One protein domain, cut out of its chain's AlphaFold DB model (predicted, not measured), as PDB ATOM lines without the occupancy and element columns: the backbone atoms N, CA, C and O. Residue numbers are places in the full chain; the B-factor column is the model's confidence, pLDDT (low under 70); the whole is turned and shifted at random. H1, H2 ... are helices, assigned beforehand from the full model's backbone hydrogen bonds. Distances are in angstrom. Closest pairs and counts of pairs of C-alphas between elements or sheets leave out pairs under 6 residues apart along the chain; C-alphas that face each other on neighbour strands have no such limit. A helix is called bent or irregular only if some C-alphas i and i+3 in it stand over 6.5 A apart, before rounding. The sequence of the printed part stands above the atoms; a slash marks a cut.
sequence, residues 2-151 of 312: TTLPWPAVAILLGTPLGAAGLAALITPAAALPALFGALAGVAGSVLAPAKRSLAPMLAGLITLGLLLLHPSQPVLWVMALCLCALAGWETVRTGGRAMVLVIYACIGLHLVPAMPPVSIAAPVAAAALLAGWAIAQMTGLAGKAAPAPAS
ATOM      1  N   THR A   2     -36.076  63.607 -46.294       66.25
ATOM      2  CA  THR A   2     -37.204  63.181 -47.153       66.25
ATOM      3  C   THR A   2     -37.646  61.722 -46.972       66.25
ATOM      4  O   THR A   2     -38.748  61.385 -47.387       66.25
ATOM      5  N   THR A   3     -36.846  60.870 -46.320       78.50
ATOM      6  CA  THR A   3     -37.170  59.460 -46.015       78.50
ATOM      7  C   THR A   3     -36.444  58.983 -44.756       78.50
ATOM      8  O   THR A   3     -35.388  59.530 -44.429       78.50
ATOM      9  N   LEU A   4     -36.941  57.932 -44.087       78.94
ATOM     10  CA  LEU A   4     -36.169  57.259 -43.031       78.94
ATOM     11  C   LEU A   4     -34.903  56.601 -43.613       78.94
ATOM     12  O   LEU A   4     -34.951  56.054 -44.720       78.94
ATOM     13  N   PRO A   5     -33.771  56.628 -42.887       87.06
ATOM     14  CA  PRO A   5     -32.561  55.940 -43.315       87.06
ATOM     15  C   PRO A   5     -32.767  54.421 -43.251       87.06
ATOM     16  O   PRO A   5     -33.435  53.912 -42.350       87.06
ATOM     17  N   TRP A   6     -32.156  53.688 -44.184       89.81
ATOM     18  CA  TRP A   6     -32.295  52.231 -44.293       89.81
ATOM     19  C   TRP A   6     -32.030  51.456 -42.994       89.81
ATOM     20  O   TRP A   6     -32.834  50.581 -42.684       89.81
ATOM     21  N   PRO A   7     -31.006  51.791 -42.184       89.56
ATOM     22  CA  PRO A   7     -30.817  51.143 -40.888       89.56
ATOM     23  C   PRO A   7     -32.025  51.294 -39.954       89.56
ATOM     24  O   PRO A   7     -32.399  50.342 -39.278       89.56
ATOM     25  N   ALA A   8     -32.684  52.459 -39.944       86.44
ATOM     26  CA  ALA A   8     -33.873  52.669 -39.121       86.44
ATOM     27  C   ALA A   8     -35.065  51.846 -39.627       86.44
ATOM     28  O   ALA A   8     -35.777  51.262 -38.820       86.44
ATOM     29  N   VAL A   9     -35.250  51.753 -40.950       88.81
ATOM     30  CA  VAL A   9     -36.281  50.892 -41.558       88.81
ATOM     31  C   VAL A   9     -36.034  49.424 -41.202       88.81
ATOM     32  O   VAL A   9     -36.956  48.740 -40.767       88.81
ATOM     33  N   ALA A  10     -34.785  48.962 -41.318       90.75
ATOM     34  CA  ALA A  10     -34.398  47.596 -40.983       90.75
ATOM     35  C   ALA A  10     -34.656  47.267 -39.507       90.75
ATOM     36  O   ALA A  10     -35.176  46.200 -39.213       90.75
ATOM     37  N   ILE A  11     -34.362  48.183 -38.579       91.38
ATOM     38  CA  ILE A  11     -34.624  47.966 -37.149       91.38
ATOM     39  C   ILE A  11     -36.129  48.011 -36.845       91.38
ATOM     40  O   ILE A  11     -36.628  47.145 -36.128       91.38
ATOM     41  N   LEU A  12     -36.865  48.982 -37.396       88.69
ATOM     42  CA  LEU A  12     -38.305  49.142 -37.161       88.69
ATOM     43  C   LEU A  12     -39.137  47.973 -37.701       88.69
ATOM     44  O   LEU A  12     -40.167  47.660 -37.115       88.69
ATOM     45  N   LEU A  13     -38.697  47.333 -38.788       90.62
ATOM     46  CA  LEU A  13     -39.340  46.139 -39.345       90.62
ATOM     47  C   LEU A  13     -38.773  44.845 -38.773       90.62
ATOM     48  O   LEU A  13     -39.524  43.945 -38.405       90.62
ATOM     49  N   GLY A  14     -37.451  44.755 -38.668       92.00
ATOM     50  CA  GLY A  14     -36.765  43.567 -38.181       92.00
ATOM     51  C   GLY A  14     -37.073  43.268 -36.721       92.00
ATOM     52  O   GLY A  14     -37.148  42.102 -36.358       92.00
ATOM     53  N   THR A  15     -37.319  44.284 -35.888       93.62
ATOM     54  CA  THR A  15     -37.627  44.064 -34.468       93.62
ATOM     55  C   THR A  15     -38.993  43.396 -34.266       93.62
ATOM     56  O   THR A  15     -39.026  42.336 -33.640       93.62
ATOM     57  N   PRO A  16     -40.116  43.913 -34.814       92.75
ATOM     58  CA  PRO A  16     -41.405  43.234 -34.693       92.75
ATOM     59  C   PRO A  16     -41.452  41.886 -35.414       92.75
ATOM     60  O   PRO A  16     -41.971  40.926 -34.852       92.75
ATOM     61  N   LEU A  17     -40.882  41.787 -36.621       92.69
ATOM     62  CA  LEU A  17     -40.854  40.530 -37.377       92.69
ATOM     63  C   LEU A  17     -39.971  39.475 -36.705       92.69
ATOM     64  O   LEU A  17     -40.357  38.313 -36.621       92.69
ATOM     65  N   GLY A  18     -38.812  39.877 -36.183       93.69
ATOM     66  CA  GLY A  18     -37.915  39.002 -35.435       93.69
ATOM     67  C   GLY A  18     -38.544  38.528 -34.128       93.69
ATOM     68  O   GLY A  18     -38.495  37.339 -33.831       93.69
ATOM     69  N   ALA A  19     -39.206  39.419 -33.382       94.31
ATOM     70  CA  ALA A  19     -39.942  39.044 -32.174       94.31
ATOM     71  C   ALA A  19     -41.081  38.059 -32.482       94.31
ATOM     72  O   ALA A  19     -41.214  37.050 -31.793       94.31
ATOM     73  N   ALA A  20     -41.860  38.315 -33.537       93.69
ATOM     74  CA  ALA A  20     -42.923  37.419 -33.985       93.69
ATOM     75  C   ALA A  20     -42.378  36.049 -34.414       93.69
ATOM     76  O   ALA A  20     -42.912  35.026 -33.993       93.69
ATOM     77  N   GLY A  21     -41.293  36.023 -35.194       93.31
ATOM     78  CA  GLY A  21     -40.638  34.792 -35.637       93.31
ATOM     79  C   GLY A  21     -40.077  33.974 -34.474       93.31
ATOM     80  O   GLY A  21     -40.344  32.781 -34.389       93.31
ATOM     81  N   LEU A  22     -39.371  34.611 -33.535       94.50
ATOM     82  CA  LEU A  22     -38.847  33.943 -32.338       94.50
ATOM     83  C   LEU A  22     -39.969  33.399 -31.445       94.50
ATOM     84  O   LEU A  22     -39.861  32.284 -30.941       94.50
ATOM     85  N   ALA A  23     -41.059  34.148 -31.273       93.25
ATOM     86  CA  ALA A  23     -42.217  33.682 -30.518       93.25
ATOM     87  C   ALA A  23     -42.929  32.510 -31.219       93.25
ATOM     88  O   ALA A  23     -43.337  31.560 -30.550       93.25
ATOM     89  N   ALA A  24     -43.015  32.538 -32.553       92.19
ATOM     90  CA  ALA A  24     -43.606  31.468 -33.356       92.19
ATOM     91  C   ALA A  24     -42.872  30.125 -33.203       92.19
ATOM     92  O   ALA A  24     -43.516  29.080 -33.278       92.19
ATOM     93  N   LEU A  25     -41.555  30.146 -32.945       92.81
ATOM     94  CA  LEU A  25     -40.767  28.936 -32.662       92.81
ATOM     95  C   LEU A  25     -41.184  28.246 -31.357       92.81
ATOM     96  O   LEU A  25     -41.010  27.038 -31.229       92.81
ATOM     97  N   ILE A  26     -41.718  29.001 -30.391       89.69
ATOM     98  CA  ILE A  26     -42.265  28.444 -29.147       89.69
ATOM     99  C   ILE A  26     -43.701  27.978 -29.394       89.69
ATOM    100  O   ILE A  26     -44.062  26.848 -29.075       89.69
ATOM    101  N   THR A  27     -44.533  28.858 -29.955       88.31
ATOM    102  CA  THR A  27     -45.893  28.528 -30.386       88.31
ATOM    103  C   THR A  27     -46.351  29.487 -31.486       88.31
ATOM    104  O   THR A  27     -46.244  30.704 -31.303       88.31
ATOM    105  N   PRO A  28     -46.926  28.996 -32.602       89.06
ATOM    106  CA  PRO A  28     -47.403  29.852 -33.690       89.06
ATOM    107  C   PRO A  28     -48.370  30.949 -33.223       89.06
ATOM    108  O   PRO A  28     -48.327  32.074 -33.718       89.06
ATOM    109  N   ALA A  29     -49.192  30.659 -32.210       88.44
ATOM    110  CA  ALA A  29     -50.153  31.612 -31.661       88.44
ATOM    111  C   ALA A  29     -49.493  32.804 -30.935       88.44
ATOM    112  O   ALA A  29     -50.106  33.860 -30.805       88.44
ATOM    113  N   ALA A  30     -48.238  32.680 -30.484       91.94
ATOM    114  CA  ALA A  30     -47.512  33.759 -29.804       91.94
ATOM    115  C   ALA A  30     -46.932  34.809 -30.768       91.94
ATOM    116  O   ALA A  30     -46.519  35.882 -30.320       91.94
ATOM    117  N   ALA A  31     -46.942  34.553 -32.080       93.19
ATOM    118  CA  ALA A  31     -46.398  35.470 -33.078       93.19
ATOM    119  C   ALA A  31     -47.107  36.837 -33.078       93.19
ATOM    120  O   ALA A  31     -46.451  37.879 -33.058       93.19
ATOM    121  N   LEU A  32     -48.447  36.844 -33.056       92.50
ATOM    122  CA  LEU A  32     -49.247  38.074 -33.087       92.50
ATOM    123  C   LEU A  32     -49.073  38.937 -31.823       92.50
ATOM    124  O   LEU A  32     -48.787  40.130 -31.974       92.50
ATOM    125  N   PRO A  33     -49.166  38.392 -30.589       95.00
ATOM    126  CA  PRO A  33     -48.871  39.173 -29.391       95.00
ATOM    127  C   PRO A  33     -47.460  39.767 -29.393       95.00
ATOM    128  O   PRO A  33     -47.281  40.935 -29.038       95.00
ATOM    129  N   ALA A  34     -46.462  38.988 -29.827       96.00
ATOM    130  CA  ALA A  34     -45.081  39.448 -29.907       96.00
ATOM    131  C   ALA A  34     -44.924  40.592 -30.916       96.00
ATOM    132  O   ALA A  34     -44.244  41.573 -30.625       96.00
ATOM    133  N   LEU A  35     -45.600  40.512 -32.067       94.31
ATOM    134  CA  LEU A  35     -45.600  41.571 -33.074       94.31
ATOM    135  C   LEU A  35     -46.164  42.886 -32.519       94.31
ATOM    136  O   LEU A  35     -45.520  43.927 -32.650       94.31
ATOM    137  N   PHE A  36     -47.330  42.848 -31.864       93.94
ATOM    138  CA  PHE A  36     -47.940  44.041 -31.262       93.94
ATOM    139  C   PHE A  36     -47.088  44.623 -30.132       93.94
ATOM    140  O   PHE A  36     -46.871  45.835 -30.090       93.94
ATOM    141  N   GLY A  37     -46.570  43.764 -29.250       95.12
ATOM    142  CA  GLY A  37     -45.688  44.166 -28.159       95.12
ATOM    143  C   GLY A  37     -44.413  44.831 -28.670       95.12
ATOM    144  O   GLY A  37     -44.118  45.969 -28.307       95.12
ATOM    145  N   ALA A  38     -43.688  44.167 -29.573       96.06
ATOM    146  CA  ALA A  38     -42.451  44.687 -30.148       96.06
ATOM    147  C   ALA A  38     -42.667  45.977 -30.936       96.06
ATOM    148  O   ALA A  38     -41.858  46.896 -30.806       96.06
ATOM    149  N   LEU A  39     -43.761  46.084 -31.701       93.81
ATOM    150  CA  LEU A  39     -44.127  47.319 -32.395       93.81
ATOM    151  C   LEU A  39     -44.328  48.469 -31.400       93.81
ATOM    152  O   LEU A  39     -43.741  49.535 -31.584       93.81
ATOM    153  N   ALA A  40     -45.094  48.249 -30.328       93.38
ATOM    154  CA  ALA A  40     -45.296  49.258 -29.291       93.38
ATOM    155  C   ALA A  40     -43.992  49.633 -28.576       93.38
ATOM    156  O   ALA A  40     -43.753  50.815 -28.329       93.38
ATOM    157  N   GLY A  41     -43.119  48.662 -28.309       93.69
ATOM    158  CA  GLY A  41     -41.812  48.896 -27.704       93.69
ATOM    159  C   GLY A  41     -40.893  49.731 -28.595       93.69
ATOM    160  O   GLY A  41     -40.430  50.798 -28.185       93.69
ATOM    161  N   VAL A  42     -40.640  49.278 -29.827       93.62
ATOM    162  CA  VAL A  42     -39.658  49.906 -30.724       93.62
ATOM    163  C   VAL A  42     -40.171  51.233 -31.276       93.62
ATOM    164  O   VAL A  42     -39.509  52.259 -31.121       93.62
ATOM    165  N   ALA A  43     -41.373  51.261 -31.858       89.88
ATOM    166  CA  ALA A  43     -41.919  52.478 -32.448       89.88
ATOM    167  C   ALA A  43     -42.337  53.479 -31.360       89.88
ATOM    168  O   ALA A  43     -42.146  54.681 -31.537       89.88
ATOM    169  N   GLY A  44     -42.805  53.005 -30.196       88.94
ATOM    170  CA  GLY A  44     -43.113  53.870 -29.055       88.94
ATOM    171  C   GLY A  44     -41.869  54.586 -28.551       88.94
ATOM    172  O   GLY A  44     -41.876  55.801 -28.376       88.94
ATOM    173  N   SER A  45     -40.757  53.864 -28.428       90.31
ATOM    174  CA  SER A  45     -39.471  54.448 -28.035       90.31
ATOM    175  C   SER A  45     -38.940  55.462 -29.041       90.31
ATOM    176  O   SER A  45     -38.333  56.453 -28.648       90.31
ATOM    177  N   VAL A  46     -39.170  55.245 -30.337       88.50
ATOM    178  CA  VAL A  46     -38.776  56.184 -31.399       88.50
ATOM    179  C   VAL A  46     -39.594  57.479 -31.352       88.50
ATOM    180  O   VAL A  46     -39.047  58.554 -31.609       88.50
ATOM    181  N   LEU A  47     -40.876  57.379 -30.989       85.75
ATOM    182  CA  LEU A  47     -41.813  58.503 -30.911       85.75
ATOM    183  C   LEU A  47     -41.810  59.228 -29.557       85.75
ATOM    184  O   LEU A  47     -42.364  60.317 -29.472       85.75
ATOM    185  N   ALA A  48     -41.207  58.668 -28.508       83.38
ATOM    186  CA  ALA A  48     -41.042  59.323 -27.210       83.38
ATOM    187  C   ALA A  48     -39.609  59.858 -27.042       83.38
ATOM    188  O   ALA A  48     -38.666  59.172 -27.432       83.38
ATOM    189  N   PRO A  49     -39.383  61.033 -26.419       81.06
ATOM    190  CA  PRO A  49     -38.025  61.519 -26.177       81.06
ATOM    191  C   PRO A  49     -37.177  60.487 -25.427       81.06
ATOM    192  O   PRO A  49     -37.636  59.926 -24.432       81.06
ATOM    193  N   ALA A  50     -35.926  60.279 -25.851       75.56
ATOM    194  CA  ALA A  50     -35.074  59.182 -25.372       75.56
ATOM    195  C   ALA A  50     -34.957  59.099 -23.835       75.56
ATOM    196  O   ALA A  50     -35.034  58.020 -23.253       75.56
ATOM    197  N   LYS A  51     -34.846  60.250 -23.155       76.00
ATOM    198  CA  LYS A  51     -34.755  60.335 -21.683       76.00
ATOM    199  C   LYS A  51     -36.089  60.097 -20.956       76.00
ATOM    200  O   LYS A  51     -36.117  60.070 -19.731       76.00
ATOM    201  N   ARG A  52     -37.205  60.007 -21.684       80.75
ATOM    202  CA  ARG A  52     -38.577  59.927 -21.151       80.75
ATOM    203  C   ARG A  52     -39.387  58.751 -21.716       80.75
ATOM    204  O   ARG A  52     -40.557  58.634 -21.374       80.75
ATOM    205  N   SER A  53     -38.784  57.866 -22.516       82.00
ATOM    206  CA  SER A  53     -39.444  56.683 -23.097       82.00
ATOM    207  C   SER A  53     -39.769  55.586 -22.071       82.00
ATOM    208  O   SER A  53     -40.627  54.744 -22.325       82.00
ATOM    209  N   LEU A  54     -39.133  55.613 -20.892       86.88
ATOM    210  CA  LEU A  54     -39.375  54.646 -19.817       86.88
ATOM    211  C   LEU A  54     -40.798  54.738 -19.251       86.88
ATOM    212  O   LEU A  54     -41.422  53.715 -19.001       86.88
ATOM    213  N   ALA A  55     -41.327  55.950 -19.051       87.19
ATOM    214  CA  ALA A  55     -42.654  56.114 -18.461       87.19
ATOM    215  C   ALA A  55     -43.756  55.504 -19.349       87.19
ATOM    216  O   ALA A  55     -44.577  54.750 -18.820       87.19
ATOM    217  N   PRO A  56     -43.752  55.715 -20.684       84.81
ATOM    218  CA  PRO A  56     -44.698  55.025 -21.539       84.81
ATOM    219  C   PRO A  56     -44.545  53.512 -21.589       84.81
ATOM    220  O   PRO A  56     -45.543  52.793 -21.583       84.81
ATOM    221  N   MET A  57     -43.303  53.028 -21.571       90.94
ATOM    222  CA  MET A  57     -43.018  51.599 -21.476       90.94
ATOM    223  C   MET A  57     -43.610  51.003 -20.190       90.94
ATOM    224  O   MET A  57     -44.295  49.986 -20.248       90.94
ATOM    225  N   LEU A  58     -43.412  51.655 -19.036       91.62
ATOM    226  CA  LEU A  58     -43.926  51.179 -17.745       91.62
ATOM    227  C   LEU A  58     -45.451  51.161 -17.729       91.62
ATOM    228  O   LEU A  58     -46.036  50.183 -17.281       91.62
ATOM    229  N   ALA A  59     -46.097  52.199 -18.255       89.38
ATOM    230  CA  ALA A  59     -47.551  52.224 -18.370       89.38
ATOM    231  C   ALA A  59     -48.074  51.091 -19.266       89.38
ATOM    232  O   ALA A  59     -49.071  50.463 -18.918       89.38
ATOM    233  N   GLY A  60     -47.385  50.777 -20.370       89.12
ATOM    234  CA  GLY A  60     -47.698  49.617 -21.205       89.12
ATOM    235  C   GLY A  60     -47.599  48.300 -20.438       89.12
ATOM    236  O   GLY A  60     -48.532  47.503 -20.476       89.12
ATOM    237  N   LEU A  61     -46.525  48.096 -19.668       92.81
ATOM    238  CA  LEU A  61     -46.363  46.898 -18.835       92.81
ATOM    239  C   LEU A  61     -47.409  46.795 -17.727       92.81
ATOM    240  O   LEU A  61     -47.972  45.725 -17.526       92.81
ATOM    241  N   ILE A  62     -47.693  47.898 -17.030       92.38
ATOM    242  CA  ILE A  62     -48.732  47.950 -15.994       92.38
ATOM    243  C   ILE A  62     -50.086  47.619 -16.611       92.38
ATOM    244  O   ILE A  62     -50.836  46.834 -16.045       92.38
ATOM    245  N   THR A  63     -50.379  48.161 -17.793       89.00
ATOM    246  CA  THR A  63     -51.608  47.855 -18.526       89.00
ATOM    247  C   THR A  63     -51.676  46.362 -18.838       89.00
ATOM    248  O   THR A  63     -52.630  45.709 -18.442       89.00
ATOM    249  N   LEU A  64     -50.648  45.777 -19.453       88.62
ATOM    250  CA  LEU A  64     -50.611  44.336 -19.741       88.62
ATOM    251  C   LEU A  64     -50.714  43.469 -18.471       88.62
ATOM    252  O   LEU A  64     -51.376  42.434 -18.492       88.62
ATOM    253  N   GLY A  65     -50.123  43.900 -17.356       88.94
ATOM    254  CA  GLY A  65     -50.251  43.229 -16.059       88.94
ATOM    255  C   GLY A  65     -51.665  43.307 -15.478       88.94
ATOM    256  O   GLY A  65     -52.196  42.304 -15.013       88.94
ATOM    257  N   LEU A  66     -52.316  44.469 -15.552       87.00
ATOM    258  CA  LEU A  66     -53.708  44.636 -15.126       87.00
ATOM    259  C   LEU A  66     -54.668  43.805 -15.984       87.00
ATOM    260  O   LEU A  66     -55.600  43.217 -15.443       87.00
ATOM    261  N   LEU A  67     -54.406  43.695 -17.290       83.56
ATOM    262  CA  LEU A  67     -55.158  42.827 -18.204       83.56
ATOM    263  C   LEU A  67     -55.074  41.352 -17.801       83.56
ATOM    264  O   LEU A  67     -56.067  40.633 -17.881       83.56
ATOM    265  N   LEU A  68     -53.899  40.915 -17.345       86.62
ATOM    266  CA  LEU A  68     -53.681  39.555 -16.866       86.62
ATOM    267  C   LEU A  68     -54.443  39.273 -15.560       86.62
ATOM    268  O   LEU A  68     -54.980  38.181 -15.389       86.62
ATOM    269  N   LEU A  69     -54.489  40.246 -14.647       86.69
ATOM    270  CA  LEU A  69     -55.106  40.090 -13.325       86.69
ATOM    271  C   LEU A  69     -56.629  40.279 -13.345       86.69
ATOM    272  O   LEU A  69     -57.346  39.620 -12.593       86.69
ATOM    273  N   HIS A  70     -57.130  41.174 -14.196       82.94
ATOM    274  CA  HIS A  70     -58.532  41.581 -14.225       82.94
ATOM    275  C   HIS A  70     -59.065  41.703 -15.664       82.94
ATOM    276  O   HIS A  70     -59.351  42.812 -16.121       82.94
ATOM    277  N   PRO A  71     -59.306  40.580 -16.371       76.88
ATOM    278  CA  PRO A  71     -59.765  40.574 -17.766       76.88
ATOM    279  C   PRO A  71     -61.244  40.984 -17.944       76.88
ATOM    280  O   PRO A  71     -61.890  40.626 -18.926       76.88
ATOM    281  N   SER A  72     -61.825  41.708 -16.985       80.31
ATOM    282  CA  SER A  72     -63.231  42.108 -17.027       80.31
ATOM    283  C   SER A  72     -63.447  43.308 -17.953       80.31
ATOM    284  O   SER A  72     -62.684  44.274 -17.933       80.31
ATOM    285  N   GLN A  73     -64.543  43.289 -18.712       76.00
ATOM    286  CA  GLN A  73     -64.890  44.354 -19.655       76.00
ATOM    287  C   GLN A  73     -64.922  45.772 -19.034       76.00
ATOM    288  O   GLN A  73     -64.404  46.691 -19.667       76.00
ATOM    289  N   PRO A  74     -65.445  46.001 -17.809       79.56
ATOM    290  CA  PRO A  74     -65.427  47.332 -17.196       79.56
ATOM    291  C   PRO A  74     -64.010  47.852 -16.931       79.56
ATOM    292  O   PRO A  74     -63.726  49.026 -17.158       79.56
ATOM    293  N   VAL A  75     -63.107  46.971 -16.492       79.88
ATOM    294  CA  VAL A  75     -61.701  47.319 -16.243       79.88
ATOM    295  C   VAL A  75     -61.013  47.711 -17.550       79.88
ATOM    296  O   VAL A  75     -60.318  48.723 -17.580       79.88
ATOM    297  N   LEU A  76     -61.293  47.003 -18.651       78.12
ATOM    298  CA  LEU A  76     -60.789  47.361 -19.983       78.12
ATOM    299  C   LEU A  76     -61.206  48.775 -20.405       78.12
ATOM    300  O   LEU A  76     -60.376  49.532 -20.905       78.12
ATOM    301  N   TRP A  77     -62.466  49.152 -20.172       80.12
ATOM    302  CA  TRP A  77     -62.963  50.492 -20.492       80.12
ATOM    303  C   TRP A  77     -62.275  51.580 -19.672       80.12
ATOM    304  O   TRP A  77     -61.827  52.582 -20.233       80.12
ATOM    305  N   VAL A  78     -62.143  51.375 -18.360       85.56
ATOM    306  CA  VAL A  78     -61.441  52.321 -17.479       85.56
ATOM    307  C   VAL A  78     -59.982  52.461 -17.909       85.56
ATOM    308  O   VAL A  78     -59.479  53.576 -18.036       85.56
ATOM    309  N   MET A  79     -59.312  51.348 -18.210       86.81
ATOM    310  CA  MET A  79     -57.933  51.352 -18.693       86.81
ATOM    311  C   MET A  79     -57.796  52.078 -20.029       86.81
ATOM    312  O   MET A  79     -56.897  52.904 -20.174       86.81
ATOM    313  N   ALA A  80     -58.703  51.844 -20.980       85.88
ATOM    314  CA  ALA A  80     -58.707  52.538 -22.262       85.88
ATOM    315  C   ALA A  80     -58.848  54.059 -22.085       85.88
ATOM    316  O   ALA A  80     -58.083  54.816 -22.684       85.88
ATOM    317  N   LEU A  81     -59.758  54.520 -21.219       89.44
ATOM    318  CA  LEU A  81     -59.927  55.947 -20.915       89.44
ATOM    319  C   LEU A  81     -58.687  56.546 -20.242       89.44
ATOM    320  O   LEU A  81     -58.222  57.614 -20.649       89.44
ATOM    321  N   CYS A  82     -58.109  55.844 -19.265       92.44
ATOM    322  CA  CYS A  82     -56.864  56.252 -18.616       92.44
ATOM    323  C   CYS A  82     -55.718  56.371 -19.625       92.44
ATOM    324  O   CYS A  82     -54.996  57.365 -19.616       92.44
ATOM    325  N   LEU A  83     -55.575  55.411 -20.541       93.19
ATOM    326  CA  LEU A  83     -54.566  55.458 -21.598       93.19
ATOM    327  C   LEU A  83     -54.798  56.619 -22.572       93.19
ATOM    328  O   LEU A  83     -53.835  57.272 -22.969       93.19
ATOM    329  N   CYS A  84     -56.050  56.933 -22.922       93.88
ATOM    330  CA  CYS A  84     -56.372  58.100 -23.751       93.88
ATOM    331  C   CYS A  84     -55.959  59.410 -23.064       93.88
ATOM    332  O   CYS A  84     -55.345  60.277 -23.691       93.88
ATOM    333  N   ALA A  85     -56.239  59.540 -21.764       93.69
ATOM    334  CA  ALA A  85     -55.806  60.686 -20.968       93.69
ATOM    335  C   ALA A  85     -54.272  60.772 -20.878       93.69
ATOM    336  O   ALA A  85     -53.699  61.846 -21.080       93.69
ATOM    337  N   LEU A  86     -53.595  59.639 -20.652       93.94
ATOM    338  CA  LEU A  86     -52.133  59.556 -20.637       93.94
ATOM    339  C   LEU A  86     -51.517  59.901 -21.996       93.94
ATOM    340  O   LEU A  86     -50.474  60.546 -22.021       93.94
ATOM    341  N   ALA A  87     -52.153  59.547 -23.115       91.62
ATOM    342  CA  ALA A  87     -51.700  59.929 -24.454       91.62
ATOM    343  C   ALA A  87     -51.761  61.448 -24.672       91.62
ATOM    344  O   ALA A  87     -50.813  62.044 -25.196       91.62
ATOM    345  N   GLY A  88     -52.846  62.089 -24.226       90.25
ATOM    346  CA  GLY A  88     -52.965  63.548 -24.218       90.25
ATOM    347  C   GLY A  88     -51.890  64.206 -23.354       90.25
ATOM    348  O   GLY A  88     -51.214  65.139 -23.792       90.25
ATOM    349  N   TRP A  89     -51.671  63.677 -22.150       92.50
ATOM    350  CA  TRP A  89     -50.648  64.165 -21.227       92.50
ATOM    351  C   TRP A  89     -49.218  63.980 -21.754       92.50
ATOM    352  O   TRP A  89     -48.409  64.906 -21.670       92.50
ATOM    353  N   GLU A  90     -48.901  62.818 -22.333       92.00
ATOM    354  CA  GLU A  90     -47.610  62.533 -22.972       92.00
ATOM    355  C   GLU A  90     -47.337  63.556 -24.079       92.00
ATOM    356  O   GLU A  90     -46.285  64.195 -24.096       92.00
ATOM    357  N   THR A  91     -48.325  63.790 -24.942       88.19
ATOM    358  CA  THR A  91     -48.220  64.748 -26.047       88.19
ATOM    359  C   THR A  91     -47.909  66.167 -25.552       88.19
ATOM    360  O   THR A  91     -47.084  66.861 -26.146       88.19
ATOM    361  N   VAL A  92     -48.506  66.598 -24.435       88.50
ATOM    362  CA  VAL A  92     -48.251  67.928 -23.844       88.50
ATOM    363  C   VAL A  92     -46.886  68.002 -23.172       88.50
ATOM    364  O   VAL A  92     -46.177  68.994 -23.305       88.50
ATOM    365  N   ARG A  93     -46.491  66.967 -22.428       89.06
ATOM    366  CA  ARG A  93     -45.272  67.011 -21.609       89.06
ATOM    367  C   ARG A  93     -44.004  66.739 -22.413       89.06
ATOM    368  O   ARG A  93     -42.929  67.237 -22.068       89.06
ATOM    369  N   THR A  94     -44.091  65.862 -23.406       85.00
ATOM    370  CA  THR A  94     -42.925  65.309 -24.104       85.00
ATOM    371  C   THR A  94     -43.044  65.379 -25.621       85.00
ATOM    372  O   THR A  94     -42.045  65.127 -26.285       85.00
ATOM    373  N   GLY A  95     -44.222  65.705 -26.165       83.56
ATOM    374  CA  GLY A  95     -44.508  65.591 -27.600       83.56
ATOM    375  C   GLY A  95     -44.727  64.148 -28.057       83.56
ATOM    376  O   GLY A  95     -45.061  63.922 -29.219       83.56
ATOM    377  N   GLY A  96     -44.554  63.176 -27.154       85.38
ATOM    378  CA  GLY A  96     -44.517  61.759 -27.479       85.38
ATOM    379  C   GLY A  96     -45.864  61.172 -27.885       85.38
ATOM    380  O   GLY A  96     -46.926  61.730 -27.607       85.38
ATOM    381  N   ARG A  97     -45.799  60.022 -28.562       87.38
ATOM    382  CA  ARG A  97     -46.964  59.251 -29.032       87.38
ATOM    383  C   ARG A  97     -46.888  57.771 -28.658       87.38
ATOM    384  O   ARG A  97     -47.610  56.956 -29.235       87.38
ATOM    385  N   ALA A  98     -46.026  57.401 -27.715       90.38
ATOM    386  CA  ALA A  98     -45.845  56.004 -27.339       90.38
ATOM    387  C   ALA A  98     -47.122  55.404 -26.734       90.38
ATOM    388  O   ALA A  98     -47.445  54.254 -27.017       90.38
ATOM    389  N   MET A  99     -47.904  56.191 -25.989       92.19
ATOM    390  CA  MET A  99     -49.198  55.767 -25.439       92.19
ATOM    391  C   MET A  99     -50.186  55.328 -26.512       92.19
ATOM    392  O   MET A  99     -50.922  54.369 -26.312       92.19
ATOM    393  N   VAL A 100     -50.196  55.990 -27.667       91.50
ATOM    394  CA  VAL A 100     -51.101  55.625 -28.765       91.50
ATOM    395  C   VAL A 100     -50.732  54.249 -29.329       91.50
ATOM    396  O   VAL A 100     -51.617  53.463 -29.655       91.50
ATOM    397  N   LEU A 101     -49.440  53.907 -29.369       91.94
ATOM    398  CA  LEU A 101     -48.990  52.564 -29.745       91.94
ATOM    399  C   LEU A 101     -49.293  51.513 -28.673       91.94
ATOM    400  O   LEU A 101     -49.608  50.377 -29.017       91.94
ATOM    401  N   VAL A 102     -49.247  51.883 -27.391       92.19
ATOM    402  CA  VAL A 102     -49.705  51.010 -26.298       92.19
ATOM    403  C   VAL A 102     -51.201  50.720 -26.440       92.19
ATOM    404  O   VAL A 102     -51.596  49.559 -26.367       92.19
ATOM    405  N   ILE A 103     -52.024  51.739 -26.713       92.38
ATOM    406  CA  ILE A 103     -53.457  51.573 -27.002       92.38
ATOM    407  C   ILE A 103     -53.644  50.648 -28.208       92.38
ATOM    408  O   ILE A 103     -54.402  49.687 -28.121       92.38
ATOM    409  N   TYR A 104     -52.916  50.886 -29.304       91.50
ATOM    410  CA  TYR A 104     -52.979  50.060 -30.511       91.50
ATOM    411  C   TYR A 104     -52.656  48.587 -30.226       91.50
ATOM    412  O   TYR A 104     -53.405  47.704 -30.637       91.50
ATOM    413  N   ALA A 105     -51.584  48.317 -29.476       91.12
ATOM    414  CA  ALA A 105     -51.235  46.963 -29.067       91.12
ATOM    415  C   ALA A 105     -52.335  46.339 -28.200       91.12
ATOM    416  O   ALA A 105     -52.748  45.216 -28.465       91.12
ATOM    417  N   CYS A 106     -52.872  47.068 -27.218       89.56
ATOM    418  CA  CYS A 106     -53.942  46.560 -26.358       89.56
ATOM    419  C   CYS A 106     -55.211  46.215 -27.148       89.56
ATOM    420  O   CYS A 106     -55.798  45.163 -26.912       89.56
ATOM    421  N   ILE A 107     -55.609  47.058 -28.105       88.88
ATOM    422  CA  ILE A 107     -56.751  46.799 -28.994       88.88
ATOM    423  C   ILE A 107     -56.487  45.551 -29.836       88.88
ATOM    424  O   ILE A 107     -57.344  44.671 -29.894       88.88
ATOM    425  N   GLY A 108     -55.293  45.431 -30.425       87.56
ATOM    426  CA  GLY A 108     -54.892  44.247 -31.182       87.56
ATOM    427  C   GLY A 108     -55.015  42.967 -30.353       87.56
ATOM    428  O   GLY A 108     -55.618  42.001 -30.806       87.56
ATOM    429  N   LEU A 109     -54.527  42.990 -29.109       87.62
ATOM    430  CA  LEU A 109     -54.581  41.854 -28.181       87.62
ATOM    431  C   LEU A 109     -56.000  41.438 -27.759       87.62
ATOM    432  O   LEU A 109     -56.177  40.303 -27.333       87.62
ATOM    433  N   HIS A 110     -56.998  42.321 -27.852       84.69
ATOM    434  CA  HIS A 110     -58.368  42.017 -27.410       84.69
ATOM    435  C   HIS A 110     -59.345  41.772 -28.552       84.69
ATOM    436  O   HIS A 110     -60.302  41.025 -28.375       84.69
ATOM    437  N   LEU A 111     -59.155  42.441 -29.690       84.62
ATOM    438  CA  LEU A 111     -60.148  42.450 -30.763       84.62
ATOM    439  C   LEU A 111     -59.795  41.533 -31.932       84.62
ATOM    440  O   LEU A 111     -60.682  41.217 -32.720       84.62
ATOM    441  N   VAL A 112     -58.530  41.125 -32.084       85.94
ATOM    442  CA  VAL A 112     -58.133  40.228 -33.177       85.94
ATOM    443  C   VAL A 112     -58.570  38.798 -32.834       85.94
ATOM    444  O   VAL A 112     -58.060  38.242 -31.860       85.94
ATOM    445  N   PRO A 113     -59.450  38.157 -33.630       81.31
ATOM    446  CA  PRO A 113     -59.992  36.833 -33.300       81.31
ATOM    447  C   PRO A 113     -58.935  35.726 -33.194       81.31
ATOM    448  O   PRO A 113     -59.116  34.761 -32.462       81.31
ATOM    449  N   ALA A 114     -57.819  35.875 -33.913       83.31
ATOM    450  CA  ALA A 114     -56.706  34.926 -33.916       83.31
ATOM    451  C   ALA A 114     -55.777  35.042 -32.686       83.31
ATOM    452  O   ALA A 114     -54.750  34.364 -32.633       83.31
ATOM    453  N   MET A 115     -56.078  35.922 -31.725       88.50
ATOM    454  CA  MET A 115     -55.226  36.125 -30.554       88.50
ATOM    455  C   MET A 115     -55.362  34.955 -29.561       88.50
ATOM    456  O   MET A 115     -56.484  34.535 -29.266       88.50
ATOM    457  N   PRO A 116     -54.255  34.419 -29.006       90.31
ATOM    458  CA  PRO A 116     -54.336  33.424 -27.941       90.31
ATOM    459  C   PRO A 116     -54.960  34.015 -26.665       90.31
ATOM    460  O   PRO A 116     -55.060  35.239 -26.532       90.31
ATOM    461  N   PRO A 117     -55.322  33.169 -25.680       89.31
ATOM    462  CA  PRO A 117     -55.805  33.630 -24.382       89.31
ATOM    463  C   PRO A 117     -54.896  34.697 -23.762       89.31
ATOM    464  O   PRO A 117     -53.669  34.621 -23.876       89.31
ATOM    465  N   VAL A 118     -55.487  35.662 -23.046       87.44
ATOM    466  CA  VAL A 118     -54.756  36.798 -22.448       87.44
ATOM    467  C   VAL A 118     -53.613  36.357 -21.522       87.44
ATOM    468  O   VAL A 118     -52.590  37.032 -21.446       87.44
ATOM    469  N   SER A 119     -53.741  35.182 -20.893       88.38
ATOM    470  CA  SER A 119     -52.706  34.559 -20.056       88.38
ATOM    471  C   SER A 119     -51.414  34.227 -20.807       88.38
ATOM    472  O   SER A 119     -50.354  34.169 -20.192       88.38
ATOM    473  N   ILE A 120     -51.489  34.045 -22.125       90.31
ATOM    474  CA  ILE A 120     -50.344  33.847 -23.019       90.31
ATOM    475  C   ILE A 120     -50.015  35.163 -23.728       90.31
ATOM    476  O   ILE A 120     -48.854  35.570 -23.790       90.31
ATOM    477  N   ALA A 121     -51.037  35.848 -24.244       91.69
ATOM    478  CA  ALA A 121     -50.860  37.033 -25.070       91.69
ATOM    479  C   ALA A 121     -50.191  38.189 -24.308       91.69
ATOM    480  O   ALA A 121     -49.254  38.800 -24.824       91.69
ATOM    481  N   ALA A 122     -50.622  38.472 -23.073       92.00
ATOM    482  CA  ALA A 122     -50.106  39.602 -22.303       92.00
ATOM    483  C   ALA A 122     -48.625  39.435 -21.899       92.00
ATOM    484  O   ALA A 122     -47.860  40.368 -22.153       92.00
ATOM    485  N   PRO A 123     -48.161  38.283 -21.359       94.19
ATOM    486  CA  PRO A 123     -46.738  38.083 -21.067       94.19
ATOM    487  C   PRO A 123     -45.843  38.139 -22.308       94.19
ATOM    488  O   PRO A 123     -44.781  38.761 -22.270       94.19
ATOM    489  N   VAL A 124     -46.275  37.537 -23.422       95.94
ATOM    490  CA  VAL A 124     -45.515  37.560 -24.682       95.94
ATOM    491  C   VAL A 124     -45.407  38.987 -25.218       95.94
ATOM    492  O   VAL A 124     -44.312  39.439 -25.557       95.94
ATOM    493  N   ALA A 125     -46.517  39.728 -25.243       95.75
ATOM    494  CA  ALA A 125     -46.515  41.126 -25.654       95.75
ATOM    495  C   ALA A 125     -45.654  41.994 -24.723       95.75
ATOM    496  O   ALA A 125     -44.934  42.864 -25.204       95.75
ATOM    497  N   ALA A 126     -45.670  41.742 -23.410       95.81
ATOM    498  CA  ALA A 126     -44.855  42.467 -22.435       95.81
ATOM    499  C   ALA A 126     -43.352  42.227 -22.649       95.81
ATOM    500  O   ALA A 126     -42.572  43.182 -22.690       95.81
ATOM    501  N   ALA A 127     -42.948  40.970 -22.849       96.06
ATOM    502  CA  ALA A 127     -41.565  40.614 -23.155       96.06
ATOM    503  C   ALA A 127     -41.101  41.240 -24.480       96.06
ATOM    504  O   ALA A 127     -40.021  41.828 -24.553       96.06
ATOM    505  N   ALA A 128     -41.944  41.186 -25.513       96.81
ATOM    506  CA  ALA A 128     -41.652  41.786 -26.808       96.81
ATOM    507  C   ALA A 128     -41.594  43.323 -26.743       96.81
ATOM    508  O   ALA A 128     -40.737  43.930 -27.380       96.81
ATOM    509  N   LEU A 129     -42.448  43.959 -25.935       96.31
ATOM    510  CA  LEU A 129     -42.426  45.403 -25.681       96.31
ATOM    511  C   LEU A 129     -41.116  45.831 -25.018       96.31
ATOM    512  O   LEU A 129     -40.495  46.794 -25.470       96.31
ATOM    513  N   LEU A 130     -40.661  45.092 -24.005       96.56
ATOM    514  CA  LEU A 130     -39.360  45.310 -23.367       96.56
ATOM    515  C   LEU A 130     -38.206  45.153 -24.358       96.56
ATOM    516  O   LEU A 130     -37.331  46.017 -24.418       96.56
ATOM    517  N   ALA A 131     -38.219  44.089 -25.162       96.19
ATOM    518  CA  ALA A 131     -37.199  43.849 -26.178       96.19
ATOM    519  C   ALA A 131     -37.176  44.970 -27.229       96.19
ATOM    520  O   ALA A 131     -36.115  45.510 -27.534       96.19
ATOM    521  N   GLY A 132     -38.343  45.378 -27.734       95.44
ATOM    522  CA  GLY A 132     -38.471  46.474 -28.691       95.44
ATOM    523  C   GLY A 132     -37.968  47.804 -28.132       95.44
ATOM    524  O   GLY A 132     -37.238  48.525 -28.814       95.44
ATOM    525  N   TRP A 133     -38.300  48.107 -26.872       95.56
ATOM    526  CA  TRP A 133     -37.780  49.280 -26.168       95.56
ATOM    527  C   TRP A 133     -36.254  49.221 -26.020       95.56
ATOM    528  O   TRP A 133     -35.564  50.172 -26.389       95.56
ATOM    529  N   ALA A 134     -35.705  48.093 -25.561       95.12
ATOM    530  CA  ALA A 134     -34.266  47.915 -25.379       95.12
ATOM    531  C   ALA A 134     -33.499  48.056 -26.702       95.12
ATOM    532  O   ALA A 134     -32.507  48.782 -26.764       95.12
ATOM    533  N   ILE A 135     -33.993  47.446 -27.784       95.56
ATOM    534  CA  ILE A 135     -33.392  47.556 -29.121       95.56
ATOM    535  C   ILE A 135     -33.401  49.009 -29.601       95.56
ATOM    536  O   ILE A 135     -32.387  49.492 -30.111       95.56
ATOM    537  N   ALA A 136     -34.499  49.743 -29.410       93.00
ATOM    538  CA  ALA A 136     -34.563  51.155 -29.784       93.00
ATOM    539  C   ALA A 136     -33.540  52.016 -29.022       93.00
ATOM    540  O   ALA A 136     -32.968  52.942 -29.604       93.00
ATOM    541  N   GLN A 137     -33.278  51.697 -27.751       92.69
ATOM    542  CA  GLN A 137     -32.252  52.365 -26.945       92.69
ATOM    543  C   GLN A 137     -30.838  51.999 -27.418       92.69
ATOM    544  O   GLN A 137     -30.036  52.890 -27.694       92.69
ATOM    545  N   MET A 138     -30.542  50.705 -27.577       94.44
ATOM    546  CA  MET A 138     -29.220  50.203 -27.988       94.44
ATOM    547  C   MET A 138     -28.804  50.692 -29.376       94.44
ATOM    548  O   MET A 138     -27.637  50.983 -29.616       94.44
ATOM    549  N   THR A 139     -29.762  50.816 -30.293       92.31
ATOM    550  CA  THR A 139     -29.527  51.308 -31.660       92.31
ATOM    551  C   THR A 139     -29.547  52.837 -31.761       92.31
ATOM    552  O   THR A 139     -29.376  53.402 -32.847       92.31
ATOM    553  N   GLY A 140     -29.787  53.533 -30.644       88.69
ATOM    554  CA  GLY A 140     -29.895  54.987 -30.590       88.69
ATOM    555  C   GLY A 140     -31.029  55.538 -31.457       88.69
ATOM    556  O   GLY A 140     -30.908  56.645 -31.982       88.69
ATOM    557  N   LEU A 141     -32.091  54.767 -31.703       87.12
ATOM    558  CA  LEU A 141     -33.275  55.226 -32.436       87.12
ATOM    559  C   LEU A 141     -34.281  55.951 -31.540       87.12
ATOM    560  O   LEU A 141     -35.108  56.713 -32.045       87.12
ATOM    561  N   ALA A 142     -34.211  55.738 -30.228       88.69
ATOM    562  CA  ALA A 142     -35.141  56.343 -29.293       88.69
ATOM    563  C   ALA A 142     -35.163  57.875 -29.392       88.69
ATOM    564  O   ALA A 142     -34.127  58.535 -29.490       88.69
ATOM    565  N   GLY A 143     -36.364  58.445 -29.388       83.06
ATOM    566  CA  GLY A 143     -36.601  59.879 -29.518       83.06
ATOM    567  C   GLY A 143     -36.225  60.515 -30.852       83.06
ATOM    568  O   GLY A 143     -36.416  61.721 -30.985       83.06
ATOM    569  N   LYS A 144     -35.735  59.767 -31.852       83.62
ATOM    570  CA  LYS A 144     -35.360  60.347 -33.157       83.62
ATOM    571  C   LYS A 144     -36.538  60.925 -33.938       83.62
ATOM    572  O   LYS A 144     -36.318  61.765 -34.805       83.62
ATOM    573  N   ALA A 145     -37.755  60.473 -33.655       78.88
ATOM    574  CA  ALA A 145     -38.972  60.975 -34.284       78.88
ATOM    575  C   ALA A 145     -39.910  61.653 -33.277       78.88
ATOM    576  O   ALA A 145     -41.077  61.861 -33.599       78.88
ATOM    577  N   ALA A 146     -39.427  61.978 -32.071       79.50
ATOM    578  CA  ALA A 146     -40.229  62.667 -31.070       79.50
ATOM    579  C   ALA A 146     -40.540  64.102 -31.544       79.50
ATOM    580  O   ALA A 146     -39.608  64.888 -31.749       79.50
ATOM    581  N   PRO A 147     -41.822  64.460 -31.726       76.75
ATOM    582  CA  PRO A 147     -42.229  65.832 -32.004       76.75
ATOM    583  C   PRO A 147     -41.893  66.779 -30.845       76.75
ATOM    584  O   PRO A 147     -41.628  66.354 -29.718       76.75
ATOM    585  N   ALA A 148     -41.977  68.086 -31.103       82.56
ATOM    586  CA  ALA A 148     -41.963  69.071 -30.029       82.56
ATOM    587  C   ALA A 148     -43.205  68.909 -29.119       82.56
ATOM    588  O   ALA A 148     -44.271  68.514 -29.604       82.56
ATOM    589  N   PRO A 149     -43.097  69.231 -27.816       86.38
ATOM    590  CA  PRO A 149     -44.245  69.253 -26.912       86.38
ATOM    591  C   PRO A 149     -45.369  70.153 -27.433       86.38
ATOM    592  O   PRO A 149     -45.119  71.272 -27.883       86.38
ATOM    593  N   ALA A 150     -46.611  69.670 -27.369       84.81
ATOM    594  CA  ALA A 150     -47.777  70.428 -27.819       84.81
ATOM    595  C   ALA A 150     -48.386  71.276 -26.690       84.81
ATOM    596  O   ALA A 150     -48.167  71.028 -25.505       84.81
ATOM    597  N   SER A 151     -49.225  72.252 -27.046       86.62
ATOM    598  CA  SER A 151     -49.984  73.031 -26.054       86.62
ATOM    599  C   SER A 151     -50.963  72.145 -25.252       86.62
ATOM    600  O   SER A 151     -51.484  71.181 -25.822       86.62
TER     601      SER A 151
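AT A GLANCE: This is residues 2 to 151 of the 312 residues of an uncharacterized protein of Rhodobacteraceae bacterium (UniProt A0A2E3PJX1). Six helices run up and down in a flattened bundle, a slab with H1 along one edge and H4 along the opposite edge. Between those edges H2 and H5 lie side by side on one side, H3 and H6 on the other, and the last stretch, residues 139 to 151, runs past the helix ends from H6 toward H4. The printed part has 150 residues with six named helices, H1 to H6 in chain order, and no named strand; its class is all helix. It is compact, with a radius of gyration of the C-alphas of 14.7 A and spans of 39 by 35 by 22 A.

HOW THE PARTS SIT: The longest helix, H4, residues 73 to 94, touches H5, residues 98 to 111; they form a helical hairpin at a shallow tilt of 20 degrees. H4 touches H5 with residues 80 to 90 alone, and H5 touches H4 with residues 98 to 103 alone; their closest C-alphas, those of Ala 87 and Met 99, are 5.0 A apart. H3, residues 54 to 69, is close to H4 but not clearly touching, with the C-alphas of Thr 63 and Met 79 closest at 7.2 A. H5 touches H2, residues 28 to 47, opposite ways at a shallow tilt of 17 degrees; the C-alphas of Gly 44 and Ala 98 are closest at 3.9 A. H2 touches H6, residues 118 to 138, the same way at a steep tilt of 38 degrees, with 57 pairs of C-alphas within 8 A and those of Gly 37 and Ala 125 closest at 4.0 A. H3 touches H6 opposite ways at 11 degrees, a shallow tilt, closest at the C-alphas of Leu 64 and Ala 122, 5.4 A. H1, residues 6 to 26, forms a helical hairpin with H2, closest at the C-alphas of Ala 20 and Ala 31, 4.1 A. H1 and H4 are apart. Every O i to N i+4 pair is within hydrogen-bond range in H3, H4 and H5; the counts are 15 of 17 in H1, 14 of 16 in H2 and 16 of 17 in H6.

IN THESE COORDINATES: H4 is 30.7 A long, from C-alpha 73 at (-64.890, 44.354, -19.655). H1, 29.9 A, begins at C-alpha 6 at (-32.295, 52.231, -44.293) and has a kink of 29 degrees near residue 13. H2, 29.3 A, is only just irregular: C-alphas 29 and 32 are 6.7 A apart. H3 measures 22.4 A and H5 20.0 A; H6, 29.4 A, ends at C-alpha 138 at (-29.220, 50.203, -27.988).

THE WHOLE: The C-alphas of Leu 25 and Ser 151 are farthest apart, 45.5 A. The printed part has no cut, and no link is long. The mean pLDDT of the printed part is 88.9, and residue 2 is under 70.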